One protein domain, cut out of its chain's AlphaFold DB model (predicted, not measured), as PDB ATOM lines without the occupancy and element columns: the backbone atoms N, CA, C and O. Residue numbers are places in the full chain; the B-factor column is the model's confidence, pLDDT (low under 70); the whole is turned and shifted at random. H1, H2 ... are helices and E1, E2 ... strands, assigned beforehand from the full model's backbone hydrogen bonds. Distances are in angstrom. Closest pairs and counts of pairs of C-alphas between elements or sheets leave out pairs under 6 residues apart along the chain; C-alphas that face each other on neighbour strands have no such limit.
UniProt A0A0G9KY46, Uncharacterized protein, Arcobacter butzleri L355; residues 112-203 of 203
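AT A GLANCE: This is residues 112 to 203 of the 203 residues of an uncharacterized protein of Arcobacter butzleri L355 (UniProt A0A0G9KY46). A single strongly twisted and curled sheet of seven strands runs through the domain, with E2 and E3 in its middle, the short hairpin E4 and E5 at one end of the longest axis and two helices side by side, H1 and H2, at the other. H2 packs beside the sheet with E6, E2 and E3 nearest to it, and H1 pairs with H2. The 92 printed residues hold, along the chain, E1 H1 E2 E3 E4 E5 E6 E7 H2; the mixed sheet has the order E4 E5 E1 E2 E3 E7 E6, and the class is mixed, helices and strands. The whole is compact and rounded, with a radius of gyration of the C-alphas of 12.5 A and spans of 34 by 24 by 22 A.

IN THESE COORDINATES: E1, residues 113 to 118, begins at C-alpha 113 (-36.159, -9.877, -71.477) and is 16.0 A long. H1 is residues 123 to 129. E2, residues 134 to 139, is 16.5 A long, and E3 is residues 151 to 155. E4 is residues 160 to 162 and E5 residues 165 to 169. E6, residues 173 to 178, begins at C-alpha 173 (-27.882, -2.897, -72.262) and is 14.5 A long; E7, residues 181 to 186, is 15.9 A. H2, residues 191 to 201, is 15.2 A long and ends at C-alpha 201 (-10.516, -10.394, -76.922).

HOW THE PARTS SIT: E1 pairs antiparallel with E5 over residues 113 to 115, N 114 and O 168 being 2.9 A apart, and with E2 over residues 116 to 118, N 117 and O 138 being 2.9 A apart. E2 and E3 form a hairpin, with N 135 and O 154 at 2.9 A. E3 and E7 are parallel, with N 153 and O 184 at 2.8 A. The hairpin E6 and E7 has N 176 and O 183 at 2.8 A, and the hairpin E4 and E5 has N 167 and O 160 at 2.8 A. E4 and E6 are the edge strands. H2 is on the sheet, two layers with the helix on one face, at a height over the sheet of 5.6 A and over none of the strands; its closest C-alphas to E6 are Asn 198 and Ile 178, 6.4 A apart. H1 touches H2 at a shallow tilt of 19 degrees, opposite ways, the closest C-alphas being Asn 128 and Leu 200, 6.0 A apart. H1 is not on the sheet, but only just, with 4 pairs of C-alphas within 10 A. In H1 and H2 every O i to N i+4 pair is within hydrogen-bond range.

THE WHOLE: The C-alphas of Asp 163 and Tyr 203, the two farthest apart, are 36.9 A from each other. The printed part has no cut and ends at the chain's last residue, 203. The link from E2 to E3, with 11 residues, is long; the others are tight. The mean pLDDT of the printed part is 83.8, and residues 121, 144 and 203 are under 70.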
ATOM      1  N   THR A 112     -38.941  -6.975 -72.586       73.88
ATOM      2  CA  THR A 112     -37.584  -6.458 -72.384       73.88
ATOM      3  C   THR A 112     -36.587  -7.523 -71.982       73.88
ATOM      4  O   THR A 112     -35.392  -7.223 -71.964       73.88
ATOM      5  N   LEU A 113     -37.037  -8.745 -71.706       84.31
ATOM      6  CA  LEU A 113     -36.159  -9.877 -71.477       84.31
ATOM      7  C   LEU A 113     -35.797 -10.517 -72.812       84.31
ATOM      8  O   LEU A 113     -36.659 -10.853 -73.618       84.31
ATOM      9  N   ILE A 114     -34.504 -10.712 -73.028       87.81
ATOM     10  CA  ILE A 114     -33.982 -11.446 -74.179       87.81
ATOM     11  C   ILE A 114     -33.370 -12.751 -73.707       87.81
ATOM     12  O   ILE A 114     -32.510 -12.751 -72.828       87.81
ATOM     13  N   GLU A 115     -33.818 -13.862 -74.288       88.44
ATOM     14  CA  GLU A 115     -33.208 -15.168 -74.045       88.44
ATOM     15  C   GLU A 115     -31.815 -15.189 -74.677       88.44
ATOM     16  O   GLU A 115     -31.636 -14.827 -75.848       88.44
ATOM     17  N   ILE A 116     -30.826 -15.609 -73.893       88.44
ATOM     18  CA  ILE A 116     -29.429 -15.639 -74.309       88.44
ATOM     19  C   ILE A 116     -28.904 -17.066 -74.404       88.44
ATOM     20  O   ILE A 116     -29.349 -17.982 -73.713       88.44
ATOM     21  N   LYS A 117     -27.910 -17.248 -75.269       87.56
ATOM     22  CA  LYS A 117     -27.137 -18.484 -75.384       87.56
ATOM     23  C   LYS A 117     -25.640 -18.175 -75.345       87.56
ATOM     24  O   LYS A 117     -25.219 -17.106 -75.802       87.56
ATOM     25  N   PRO A 118     -24.810 -19.112 -74.859       78.88
ATOM     26  CA  PRO A 118     -23.365 -18.938 -74.867       78.88
ATOM     27  C   PRO A 118     -22.849 -18.644 -76.278       78.88
ATOM     28  O   PRO A 118     -23.193 -19.347 -77.232       78.88
ATOM     29  N   PHE A 119     -21.992 -17.631 -76.404       76.62
ATOM     30  CA  PHE A 119     -21.341 -17.323 -77.673       76.62
ATOM     31  C   PHE A 119     -20.373 -18.452 -78.064       76.62
ATOM     32  O   PHE A 119     -19.593 -18.943 -77.241       76.62
ATOM     33  N   SER A 120     -20.379 -18.860 -79.334       70.44
ATOM     34  CA  SER A 120     -19.433 -19.859 -79.846       70.44
ATOM     35  C   SER A 120     -18.036 -19.246 -80.004       70.44
ATOM     36  O   SER A 120     -17.728 -18.569 -80.986       70.44
ATOM     37  N   PHE A 121     -17.163 -19.460 -79.020       69.25
ATOM     38  CA  PHE A 121     -15.808 -18.908 -79.041       69.25
ATOM     39  C   PHE A 121     -14.810 -19.749 -79.848       69.25
ATOM     40  O   PHE A 121     -14.849 -20.980 -79.874       69.25
ATOM     41  N   LYS A 122     -13.775 -19.077 -80.370       72.06
ATOM     42  CA  LYS A 122     -12.477 -19.727 -80.605       72.06
ATOM     43  C   LYS A 122     -11.894 -20.146 -79.247       72.06
ATOM     44  O   LYS A 122     -11.860 -19.329 -78.330       72.06
ATOM     45  N   LYS A 123     -11.366 -21.374 -79.132       71.69
ATOM     46  CA  LYS A 123     -10.818 -21.946 -77.875       71.69
ATOM     47  C   LYS A 123      -9.911 -20.995 -77.076       71.69
ATOM     48  O   LYS A 123      -9.957 -21.005 -75.853       71.69
ATOM     49  N   GLN A 124      -9.101 -20.181 -77.757       72.75
ATOM     50  CA  GLN A 124      -8.174 -19.230 -77.132       72.75
ATOM     51  C   GLN A 124      -8.897 -18.152 -76.301       72.75
ATOM     52  O   GLN A 124      -8.521 -17.895 -75.164       72.75
ATOM     53  N   ILE A 125      -9.971 -17.568 -76.844       73.44
ATOM     54  CA  ILE A 125     -10.737 -16.494 -76.191       73.44
ATOM     55  C   ILE A 125     -11.470 -17.045 -74.966       73.44
ATOM     56  O   ILE A 125     -11.507 -16.408 -73.918       73.44
ATOM     57  N   GLN A 126     -11.987 -18.271 -75.073       71.44
ATOM     58  CA  GLN A 126     -12.652 -18.946 -73.963       71.44
ATOM     59  C   GLN A 126     -11.700 -19.153 -72.775       71.44
ATOM     60  O   GLN A 126     -12.061 -18.875 -71.637       71.44
ATOM     61  N   LEU A 127     -10.452 -19.562 -73.034       74.94
ATOM     62  CA  LEU A 127      -9.430 -19.695 -71.991       74.94
ATOM     63  C   LEU A 127      -9.072 -18.350 -71.341       74.94
ATOM     64  O   LEU A 127      -8.906 -18.296 -70.123       74.94
ATOM     65  N   ASN A 128      -8.989 -17.276 -72.131       79.88
ATOM     66  CA  ASN A 128      -8.677 -15.935 -71.631       79.88
ATOM     67  C   ASN A 128      -9.797 -15.369 -70.739       79.88
ATOM     68  O   ASN A 128      -9.511 -14.720 -69.732       79.88
ATOM     69  N   LEU A 129     -11.062 -15.634 -71.080       79.25
ATOM     70  CA  LEU A 129     -12.224 -15.143 -70.333       79.25
ATOM     71  C   LEU A 129     -12.552 -15.980 -69.088       79.25
ATOM     72  O   LEU A 129     -13.048 -15.416 -68.116       79.25
ATOM     73  N   ASN A 130     -12.213 -17.276 -69.061       78.12
ATOM     74  CA  ASN A 130     -12.494 -18.176 -67.927       78.12
ATOM     75  C   ASN A 130     -11.930 -17.693 -66.576       78.12
ATOM     76  O   ASN A 130     -12.443 -18.072 -65.528       78.12
ATOM     77  N   ASN A 131     -10.885 -16.861 -66.584       76.62
ATOM     78  CA  ASN A 131     -10.283 -16.292 -65.371       76.62
ATOM     79  C   ASN A 131     -10.857 -14.908 -65.012       76.62
ATOM     80  O   ASN A 131     -10.226 -14.122 -64.300       76.62
ATOM     81  N   THR A 132     -12.025 -14.565 -65.549       83.56
ATOM     82  CA  THR A 132     -12.672 -13.266 -65.361       83.56
ATOM     83  C   THR A 132     -14.145 -13.434 -65.005       83.56
ATOM     84  O   THR A 132     -14.721 -14.500 -65.170       83.56
ATOM     85  N   ASN A 133     -14.756 -12.356 -64.518       85.94
ATOM     86  CA  ASN A 133     -16.196 -12.244 -64.297       85.94
ATOM     87  C   ASN A 133     -16.942 -11.698 -65.532       85.94
ATOM     88  O   ASN A 133     -18.053 -11.195 -65.391       85.94
ATOM     89  N   LEU A 134     -16.316 -11.735 -66.714       89.00
ATOM     90  CA  LEU A 134     -16.839 -11.168 -67.954       89.00
ATOM     91  C   LEU A 134     -17.281 -12.286 -68.894       89.00
ATOM     92  O   LEU A 134     -16.526 -13.222 -69.158       89.00
ATOM     93  N   TYR A 135     -18.489 -12.150 -69.430       88.56
ATOM     94  CA  TYR A 135     -19.138 -13.163 -70.255       88.56
ATOM     95  C   TYR A 135     -19.637 -12.550 -71.557       88.56
ATOM     96  O   TYR A 135     -20.015 -11.379 -71.584       88.56
ATOM     97  N   ILE A 136     -19.644 -13.346 -72.633       89.06
ATOM     98  CA  ILE A 136     -20.259 -12.954 -73.905       89.06
ATOM     99  C   ILE A 136     -21.333 -13.956 -74.290       89.06
ATOM    100  O   ILE A 136     -21.098 -15.169 -74.257       89.06
ATOM    101  N   CYS A 137     -22.472 -13.440 -74.723       89.06
ATOM    102  CA  CYS A 137     -23.555 -14.226 -75.282       89.06
ATOM    103  C   CYS A 137     -24.038 -13.653 -76.618       89.06
ATOM    104  O   CYS A 137     -23.718 -12.525 -77.005       89.06
ATOM    105  N   GLU A 138     -24.815 -14.479 -77.307       88.31
ATOM    106  CA  GLU A 138     -25.704 -14.108 -78.407       88.31
ATOM    107  C   GLU A 138     -27.146 -14.211 -77.909       88.31
ATOM    108  O   GLU A 138     -27.439 -14.994 -77.000       88.31
ATOM    109  N   ILE A 139     -28.056 -13.471 -78.535       87.31
ATOM    110  CA  ILE A 139     -29.492 -13.677 -78.322       87.31
ATOM    111  C   ILE A 139     -30.004 -14.837 -79.180       87.31
ATOM    112  O   ILE A 139     -29.403 -15.194 -80.197       87.31
ATOM    113  N   ILE A 140     -31.109 -15.452 -78.762       81.31
ATOM    114  CA  ILE A 140     -31.725 -16.568 -79.498       81.31
ATOM    115  C   ILE A 140     -32.693 -16.067 -80.578       81.31
ATOM    116  O   ILE A 140     -32.695 -16.604 -81.686       81.31
ATOM    117  N   GLU A 141     -33.462 -15.022 -80.279       80.12
ATOM    118  CA  GLU A 141     -34.435 -14.401 -81.182       80.12
ATOM    119  C   GLU A 141     -34.204 -12.890 -81.242       80.12
ATOM    120  O   GLU A 141     -33.768 -12.292 -80.259       80.12
ATOM    121  N   GLU A 142     -34.469 -12.277 -82.401       76.44
ATOM    122  CA  GLU A 142     -34.347 -10.825 -82.563       76.44
ATOM    123  C   GLU A 142     -35.267 -10.098 -81.583       76.44
ATOM    124  O   GLU A 142     -36.439 -10.434 -81.427       76.44
ATOM    125  N   SER A 143     -34.730  -9.056 -80.957       72.38
ATOM    126  CA  SER A 143     -35.510  -8.105 -80.172       72.38
ATOM    127  C   SER A 143     -35.423  -6.735 -80.827       72.38
ATOM    128  O   SER A 143     -34.545  -6.502 -81.653       72.38
ATOM    129  N   PHE A 144     -36.332  -5.836 -80.448       67.62
ATOM    130  CA  PHE A 144     -36.570  -4.534 -81.083       67.62
ATOM    131  C   PHE A 144     -35.307  -3.834 -81.633       67.62
ATOM    132  O   PHE A 144     -35.317  -3.391 -82.779       67.62
ATOM    133  N   ASP A 145     -34.219  -3.799 -80.847       75.62
ATOM    134  CA  ASP A 145     -32.947  -3.157 -81.212       75.62
ATOM    135  C   ASP A 145     -31.734  -4.106 -81.316       75.62
ATOM    136  O   ASP A 145     -30.674  -3.683 -81.789       75.62
ATOM    137  N   ILE A 146     -31.848  -5.366 -80.876       80.56
ATOM    138  CA  ILE A 146     -30.720  -6.311 -80.783       80.56
ATOM    139  C   ILE A 146     -30.936  -7.450 -81.777       80.56
ATOM    140  O   ILE A 146     -31.950  -8.148 -81.720       80.56
ATOM    141  N   SER A 147     -29.967  -7.646 -82.672       80.75
ATOM    142  CA  SER A 147     -30.004  -8.710 -83.684       80.75
ATOM    143  C   SER A 147     -29.384 -10.017 -83.178       80.75
ATOM    144  O   SER A 147     -28.534  -9.996 -82.292       80.75
ATOM    145  N   VAL A 148     -29.738 -11.166 -83.770       78.69
ATOM    146  CA  VAL A 148     -29.169 -12.489 -83.401       78.69
ATOM    147  C   VAL A 148     -27.644 -12.550 -83.566       78.69
ATOM    148  O   VAL A 148     -26.983 -13.362 -82.928       78.69
ATOM    149  N   ASN A 149     -27.070 -11.671 -84.391       78.94
ATOM    150  CA  ASN A 149     -25.625 -11.587 -84.611       78.94
ATOM    151  C   ASN A 149     -24.929 -10.577 -83.685       78.94
ATOM    152  O   ASN A 149     -23.703 -10.443 -83.733       78.94
ATOM    153  N   ASP A 150     -25.692  -9.834 -82.884       84.38
ATOM    154  CA  ASP A 150     -25.133  -8.865 -81.960       84.38
ATOM    155  C   ASP A 150     -24.497  -9.592 -80.770       84.38
ATOM    156  O   ASP A 150     -25.060 -10.520 -80.186       84.38
ATOM    157  N   LYS A 151     -23.304  -9.138 -80.386       89.75
ATOM    158  CA  LYS A 151     -22.571  -9.675 -79.239       89.75
ATOM    159  C   LYS A 151     -22.919  -8.873 -77.998       89.75
ATOM    160  O   LYS A 151     -22.810  -7.643 -78.012       89.75
ATOM    161  N   ILE A 152     -23.268  -9.560 -76.916       91.81
ATOM    162  CA  ILE A 152     -23.543  -8.925 -75.627       91.81
ATOM    163  C   ILE A 152     -22.439  -9.290 -74.641       91.81
ATOM    164  O   ILE A 152     -22.184 -10.469 -74.429       91.81
ATOM    165  N   LEU A 153     -21.806  -8.290 -74.028       92.62
ATOM    166  CA  LEU A 153     -20.853  -8.418 -72.928       92.62
ATOM    167  C   LEU A 153     -21.555  -8.078 -71.607       92.62
ATOM    168  O   LEU A 153     -22.164  -7.014 -71.470       92.62
ATOM    169  N   TYR A 154     -21.448  -8.961 -70.620       92.38
ATOM    170  CA  TYR A 154     -22.169  -8.839 -69.351       92.38
ATOM    171  C   TYR A 154     -21.415  -9.513 -68.194       92.38
ATOM    172  O   TYR A 154     -20.396 -10.184 -68.402       92.38
ATOM    173  N   LYS A 155     -21.901  -9.312 -66.964       89.38
ATOM    174  CA  LYS A 155     -21.450 -10.028 -65.762       89.38
ATOM    175  C   LYS A 155     -22.512 -11.024 -65.320       89.38
ATOM    176  O   LYS A 155     -23.694 -10.824 -65.563       89.38
ATOM    177  N   ILE A 156     -22.109 -12.073 -64.608       84.94
ATOM    178  CA  ILE A 156     -23.047 -13.106 -64.135       84.94
ATOM    179  C   ILE A 156     -24.160 -12.548 -63.233       84.94
ATOM    180  O   ILE A 156     -25.254 -13.096 -63.192       84.94
ATOM    181  N   GLU A 157     -23.896 -11.428 -62.555       83.19
ATOM    182  CA  GLU A 157     -24.866 -10.713 -61.717       83.19
ATOM    183  C   GLU A 157     -26.039 -10.125 -62.520       83.19
ATOM    184  O   GLU A 157     -27.065  -9.788 -61.936       83.19
ATOM    185  N   ASP A 158     -25.890 -10.002 -63.841       84.06
ATOM    186  CA  ASP A 158     -26.905  -9.455 -64.740       84.06
ATOM    187  C   ASP A 158     -27.897 -10.518 -65.240       84.06
ATOM    188  O   ASP A 158     -28.912 -10.159 -65.838       84.06
ATOM    189  N   ILE A 159     -27.607 -11.810 -65.029       86.12
ATOM    190  CA  ILE A 159     -28.427 -12.914 -65.540       86.12
ATOM    191  C   ILE A 159     -29.687 -13.081 -64.695       86.12
ATOM    192  O   ILE A 159     -29.632 -13.209 -63.470       86.12
ATOM    193  N   LEU A 160     -30.820 -13.201 -65.381       84.06
ATOM    194  CA  LEU A 160     -32.072 -13.683 -64.814       84.06
ATOM    195  C   LEU A 160     -32.306 -15.126 -65.267       84.06
ATOM    196  O   LEU A 160     -32.225 -15.423 -66.456       84.06
ATOM    197  N   ILE A 161     -32.595 -16.024 -64.321       80.88
ATOM    198  CA  ILE A 161     -32.905 -17.428 -64.616       80.88
ATOM    199  C   ILE A 161     -34.403 -17.648 -64.434       80.88
ATOM    200  O   ILE A 161     -34.930 -17.473 -63.335       80.88
ATOM    201  N   TYR A 162     -35.074 -18.059 -65.508       73.81
ATOM    202  CA  TYR A 162     -36.501 -18.377 -65.516       73.81
ATOM    203  C   TYR A 162     -36.737 -19.624 -66.374       73.81
ATOM    204  O   TYR A 162     -36.172 -19.736 -67.458       73.81
ATOM    205  N   ASP A 163     -37.511 -20.596 -65.884       76.06
ATOM    206  CA  ASP A 163     -37.766 -21.875 -66.574       76.06
ATOM    207  C   ASP A 163     -36.497 -22.579 -67.111       76.06
ATOM    208  O   ASP A 163     -36.465 -23.092 -68.229       76.06
ATOM    209  N   ASN A 164     -35.428 -22.611 -66.300       75.62
ATOM    210  CA  ASN A 164     -34.107 -23.165 -66.651       75.62
ATOM    211  C   ASN A 164     -33.442 -22.526 -67.888       75.62
ATOM    212  O   ASN A 164     -32.569 -23.139 -68.507       75.62
ATOM    213  N   LYS A 165     -33.834 -21.302 -68.238       82.75
ATOM    214  CA  LYS A 165     -33.249 -20.497 -69.312       82.75
ATOM    215  C   LYS A 165     -32.653 -19.213 -68.747       82.75
ATOM    216  O   LYS A 165     -33.076 -18.741 -67.692       82.75
ATOM    217  N   GLU A 166     -31.670 -18.666 -69.453       88.19
ATOM    218  CA  GLU A 166     -30.961 -17.443 -69.078       88.19
ATOM    219  C   GLU A 166     -31.466 -16.258 -69.902       88.19
ATOM    220  O   GLU A 166     -31.603 -16.349 -71.125       88.19
ATOM    221  N   TYR A 167     -31.705 -15.138 -69.225       88.00
ATOM    222  CA  TYR A 167     -32.207 -13.912 -69.830       88.00
ATOM    223  C   TYR A 167     -31.391 -12.699 -69.392       88.00
ATOM    224  O   TYR A 167     -30.858 -12.656 -68.279       88.00
ATOM    225  N   LEU A 168     -31.353 -11.686 -70.258       89.12
ATOM    226  CA  LEU A 168     -30.863 -10.345 -69.938       89.12
ATOM    227  C   LEU A 168     -31.961  -9.303 -70.143       89.12
ATOM    228  O   LEU A 168     -32.801  -9.417 -71.032       89.12
ATOM    229  N   GLU A 169     -31.910  -8.247 -69.340       88.19
ATOM    230  CA  GLU A 169     -32.808  -7.099 -69.441       88.19
ATOM    231  C   GLU A 169     -32.265  -6.092 -70.470       88.19
ATOM    232  O   GLU A 169     -31.272  -5.406 -70.226       88.19
ATOM    233  N   THR A 170     -32.936  -5.953 -71.614       85.62
ATOM    234  CA  THR A 170     -32.548  -5.049 -72.719       85.62
ATOM    235  C   THR A 170     -32.374  -3.594 -72.286       85.62
ATOM    236  O   THR A 170     -31.437  -2.933 -72.726       85.62
ATOM    237  N   LYS A 171     -33.207  -3.093 -71.360       85.69
ATOM    238  CA  LYS A 171     -33.092  -1.730 -70.796       85.69
ATOM    239  C   LYS A 171     -31.759  -1.492 -70.077       85.69
ATOM    240  O   LYS A 171     -31.325  -0.346 -69.934       85.69
ATOM    241  N   ASN A 172     -31.114  -2.565 -69.622       88.19
ATOM    242  CA  ASN A 172     -29.819  -2.511 -68.961       88.19
ATOM    243  C   ASN A 172     -28.642  -2.632 -69.931       88.19
ATOM    244  O   ASN A 172     -27.497  -2.557 -69.485       88.19
ATOM    245  N   LEU A 173     -28.901  -2.776 -71.232       90.38
ATOM    246  CA  LEU A 173     -27.882  -2.897 -72.262       90.38
ATOM    247  C   LEU A 173     -27.726  -1.592 -73.039       90.38
ATOM    248  O   LEU A 173     -28.687  -0.876 -73.324       90.38
ATOM    249  N   LYS A 174     -26.487  -1.281 -73.417       91.81
ATOM    250  CA  LYS A 174     -26.164  -0.139 -74.279       91.81
ATOM    251  C   LYS A 174     -25.142  -0.531 -75.325       91.81
ATOM    252  O   LYS A 174     -24.232  -1.302 -75.047       91.81
ATOM    253  N   ARG A 175     -25.252   0.049 -76.517       91.38
ATOM    254  CA  ARG A 175     -24.237  -0.118 -77.559       91.38
ATOM    255  C   ARG A 175     -22.949   0.594 -77.179       91.38
ATOM    256  O   ARG A 175     -22.966   1.773 -76.824       91.38
ATOM    257  N   TYR A 176     -21.838  -0.114 -77.313       91.88
ATOM    258  CA  TYR A 176     -20.509   0.405 -77.054       91.88
ATOM    259  C   TYR A 176     -19.497  -0.177 -78.054       91.88
ATOM    260  O   TYR A 176     -19.468  -1.393 -78.264       91.88
ATOM    261  N   PRO A 177     -18.668   0.663 -78.698       88.56
ATOM    262  CA  PRO A 177     -17.629   0.186 -79.602       88.56
ATOM    263  C   PRO A 177     -16.436  -0.376 -78.814       88.56
ATOM    264  O   PRO A 177     -15.883   0.304 -77.950       88.56
ATOM    265  N   ILE A 178     -16.008  -1.598 -79.135       86.94
ATOM    266  CA  ILE A 178     -14.799  -2.221 -78.577       86.94
ATOM    267  C   ILE A 178     -13.935  -2.699 -79.747       86.94
ATOM    268  O   ILE A 178     -14.325  -3.584 -80.509       86.94
ATOM    269  N   GLY A 179     -12.760  -2.087 -79.913       82.81
ATOM    270  CA  GLY A 179     -11.928  -2.309 -81.095       82.81
ATOM    271  C   GLY A 179     -12.662  -1.892 -82.376       82.81
ATOM    272  O   GLY A 179     -13.130  -0.760 -82.481       82.81
ATOM    273  N   ASN A 180     -12.777  -2.817 -83.333       82.81
ATOM    274  CA  ASN A 180     -13.487  -2.607 -84.604       82.81
ATOM    275  C   ASN A 180     -14.912  -3.188 -84.611       82.81
ATOM    276  O   ASN A 180     -15.559  -3.204 -85.657       82.81
ATOM    277  N   GLU A 181     -15.396  -3.694 -83.476       86.38
ATOM    278  CA  GLU A 181     -16.712  -4.319 -83.357       86.38
ATOM    279  C   GLU A 181     -17.620  -3.518 -82.413       86.38
ATOM    280  O   GLU A 181     -17.159  -2.789 -81.531       86.38
ATOM    281  N   ILE A 182     -18.934  -3.649 -82.602       88.31
ATOM    282  CA  ILE A 182     -19.940  -3.053 -81.718       88.31
ATOM    283  C   ILE A 182     -20.472  -4.154 -80.810       88.31
ATOM    284  O   ILE A 182     -20.966  -5.171 -81.293       88.31
ATOM    285  N   PHE A 183     -20.392  -3.920 -79.503       91.56
ATOM    286  CA  PHE A 183     -20.976  -4.781 -78.483       91.56
ATOM    287  C   PHE A 183     -22.163  -4.084 -77.834       91.56
ATOM    288  O   PHE A 183     -22.193  -2.860 -77.697       91.56
ATOM    289  N   TRP A 184     -23.121  -4.870 -77.372       93.19
ATOM    290  CA  TRP A 184     -24.024  -4.444 -76.315       93.19
ATOM    291  C   TRP A 184     -23.364  -4.740 -74.978       93.19
ATOM    292  O   TRP A 184     -22.876  -5.843 -74.764       93.19
ATOM    293  N   ILE A 185     -23.311  -3.762 -74.086       93.19
ATOM    294  CA  ILE A 185     -22.695  -3.908 -72.771       93.19
ATOM    295  C   ILE A 185     -23.741  -3.696 -71.684       93.19
ATOM    296  O   ILE A 185     -24.566  -2.783 -71.783       93.19
ATOM    297  N   SER A 186     -23.697  -4.525 -70.645       91.81
ATOM    298  CA  SER A 186     -24.449  -4.294 -69.410       91.81
ATOM    299  C   SER A 186     -24.036  -2.988 -68.727       91.81
ATOM    300  O   SER A 186     -22.854  -2.653 -68.646       91.81
ATOM    301  N   ASN A 187     -25.013  -2.275 -68.162       87.62
ATOM    302  CA  ASN A 187     -24.803  -1.077 -67.347       87.62
ATOM    303  C   ASN A 187     -23.905  -1.319 -66.116       87.62
ATOM    304  O   ASN A 187     -23.359  -0.357 -65.578       87.62
ATOM    305  N   ASN A 188     -23.735  -2.571 -65.676       87.88
ATOM    306  CA  ASN A 188     -22.883  -2.937 -64.537       87.88
ATOM    307  C   ASN A 188     -21.390  -3.087 -64.901       87.88
ATOM    308  O   ASN A 188     -20.548  -3.384 -64.040       87.88
ATOM    309  N   LEU A 189     -21.031  -2.878 -66.171       89.50
ATOM    310  CA  LEU A 189     -19.644  -2.853 -66.626       89.50
ATOM    311  C   LEU A 189     -19.017  -1.473 -66.412       89.50
ATOM    312  O   LEU A 189     -19.564  -0.439 -66.787       89.50
ATOM    313  N   THR A 190     -17.825  -1.472 -65.825       90.19
ATOM    314  CA  THR A 190     -16.996  -0.272 -65.690       90.19
ATOM    315  C   THR A 190     -16.095  -0.096 -66.912       90.19
ATOM    316  O   THR A 190     -15.832  -1.045 -67.647       90.19
ATOM    317  N   LEU A 191     -15.539   1.104 -67.108       88.31
ATOM    318  CA  LEU A 191     -14.533   1.333 -68.158       88.31
ATOM    319  C   LEU A 191     -13.316   0.402 -68.006       88.31
ATOM    320  O   LEU A 191     -12.809  -0.110 -68.997       88.31
ATOM    321  N   ALA A 192     -12.908   0.111 -66.767       89.62
ATOM    322  CA  ALA A 192     -11.818  -0.822 -66.493       89.62
ATOM    323  C   ALA A 192     -12.148  -2.259 -66.935       89.62
ATOM    324  O   ALA A 192     -11.268  -2.975 -67.411       89.62
ATOM    325  N   ASP A 193     -13.412  -2.677 -66.810       91.25
ATOM    326  CA  ASP A 193     -13.869  -3.977 -67.310       91.25
ATOM    327  C   ASP A 193     -13.779  -4.038 -68.842       91.25
ATOM    328  O   ASP A 193     -13.334  -5.047 -69.393       91.25
ATOM    329  N   ILE A 194     -14.142  -2.948 -69.528       89.75
ATOM    330  CA  ILE A 194     -14.062  -2.833 -70.992       89.75
ATOM    331  C   ILE A 194     -12.605  -2.866 -71.466       89.75
ATOM    332  O   ILE A 194     -12.287  -3.608 -72.394       89.75
ATOM    333  N   ASP A 195     -11.708  -2.121 -70.818       88.69
ATOM    334  CA  ASP A 195     -10.280  -2.111 -71.161       88.69
ATOM    335  C   ASP A 195      -9.652  -3.496 -70.971       88.69
ATOM    336  O   ASP A 195      -8.922  -3.994 -71.836       88.69
ATOM    337  N   LYS A 196      -9.996  -4.166 -69.863       89.25
ATOM    338  CA  LYS A 196      -9.583  -5.546 -69.598       89.25
ATOM    339  C   LYS A 196     -10.106  -6.486 -70.679       89.25
ATOM    340  O   LYS A 196      -9.333  -7.277 -71.215       89.25
ATOM    341  N   PHE A 197     -11.383  -6.391 -71.029       90.06
ATOM    342  CA  PHE A 197     -11.979  -7.209 -72.079       90.06
ATOM    343  C   PHE A 197     -11.294  -7.001 -73.435       90.06
ATOM    344  O   PHE A 197     -10.910  -7.974 -74.083       90.06
ATOM    345  N   ASN A 198     -11.067  -5.747 -73.831       88.19
ATOM    346  CA  ASN A 198     -10.405  -5.388 -75.083       88.19
ATOM    347  C   ASN A 198      -9.016  -6.047 -75.192       88.19
ATOM    348  O   ASN A 198      -8.669  -6.608 -76.231       88.19
ATOM    349  N   SER A 199      -8.264  -6.071 -74.083       86.19
ATOM    350  CA  SER A 199      -6.951  -6.725 -74.004       86.19
ATOM    351  C   SER A 199      -6.990  -8.255 -74.117       86.19
ATOM    352  O   SER A 199      -5.996  -8.859 -74.494       86.19
ATOM    353  N   LEU A 200      -8.118  -8.890 -73.791       85.75
ATOM    354  CA  LEU A 200      -8.276 -10.349 -73.804       85.75
ATOM    355  C   LEU A 200      -8.921 -10.870 -75.092       85.75
ATOM    356  O   LEU A 200      -8.730 -12.038 -75.439       85.75
ATOM    357  N   TYR A 201      -9.720 -10.029 -75.754       81.31
ATOM    358  CA  TYR A 201     -10.516 -10.394 -76.922       81.31
ATOM    359  C   TYR A 201      -9.791 -10.138 -78.250       81.31
ATOM    360  O   TYR A 201      -9.941 -10.923 -79.186       81.31
ATOM    361  N   PHE A 202      -9.001  -9.062 -78.334       79.12
ATOM    362  CA  PHE A 202      -8.309  -8.645 -79.564       79.12
ATOM    363  C   PHE A 202      -6.797  -8.921 -79.570       79.12
ATOM    364  O   PHE A 202      -6.122  -8.550 -80.532       79.12
ATOM    365  N   TYR A 203      -6.273  -9.569 -78.528       62.69
ATOM    366  CA  TYR A 203      -4.861  -9.935 -78.372       62.69
ATOM    367  C   TYR A 203      -4.690 -11.456 -78.416       62.69
ATOM    368  O   TYR A 203      -3.729 -11.919 -79.072       62.69
TER     369      TYR A 203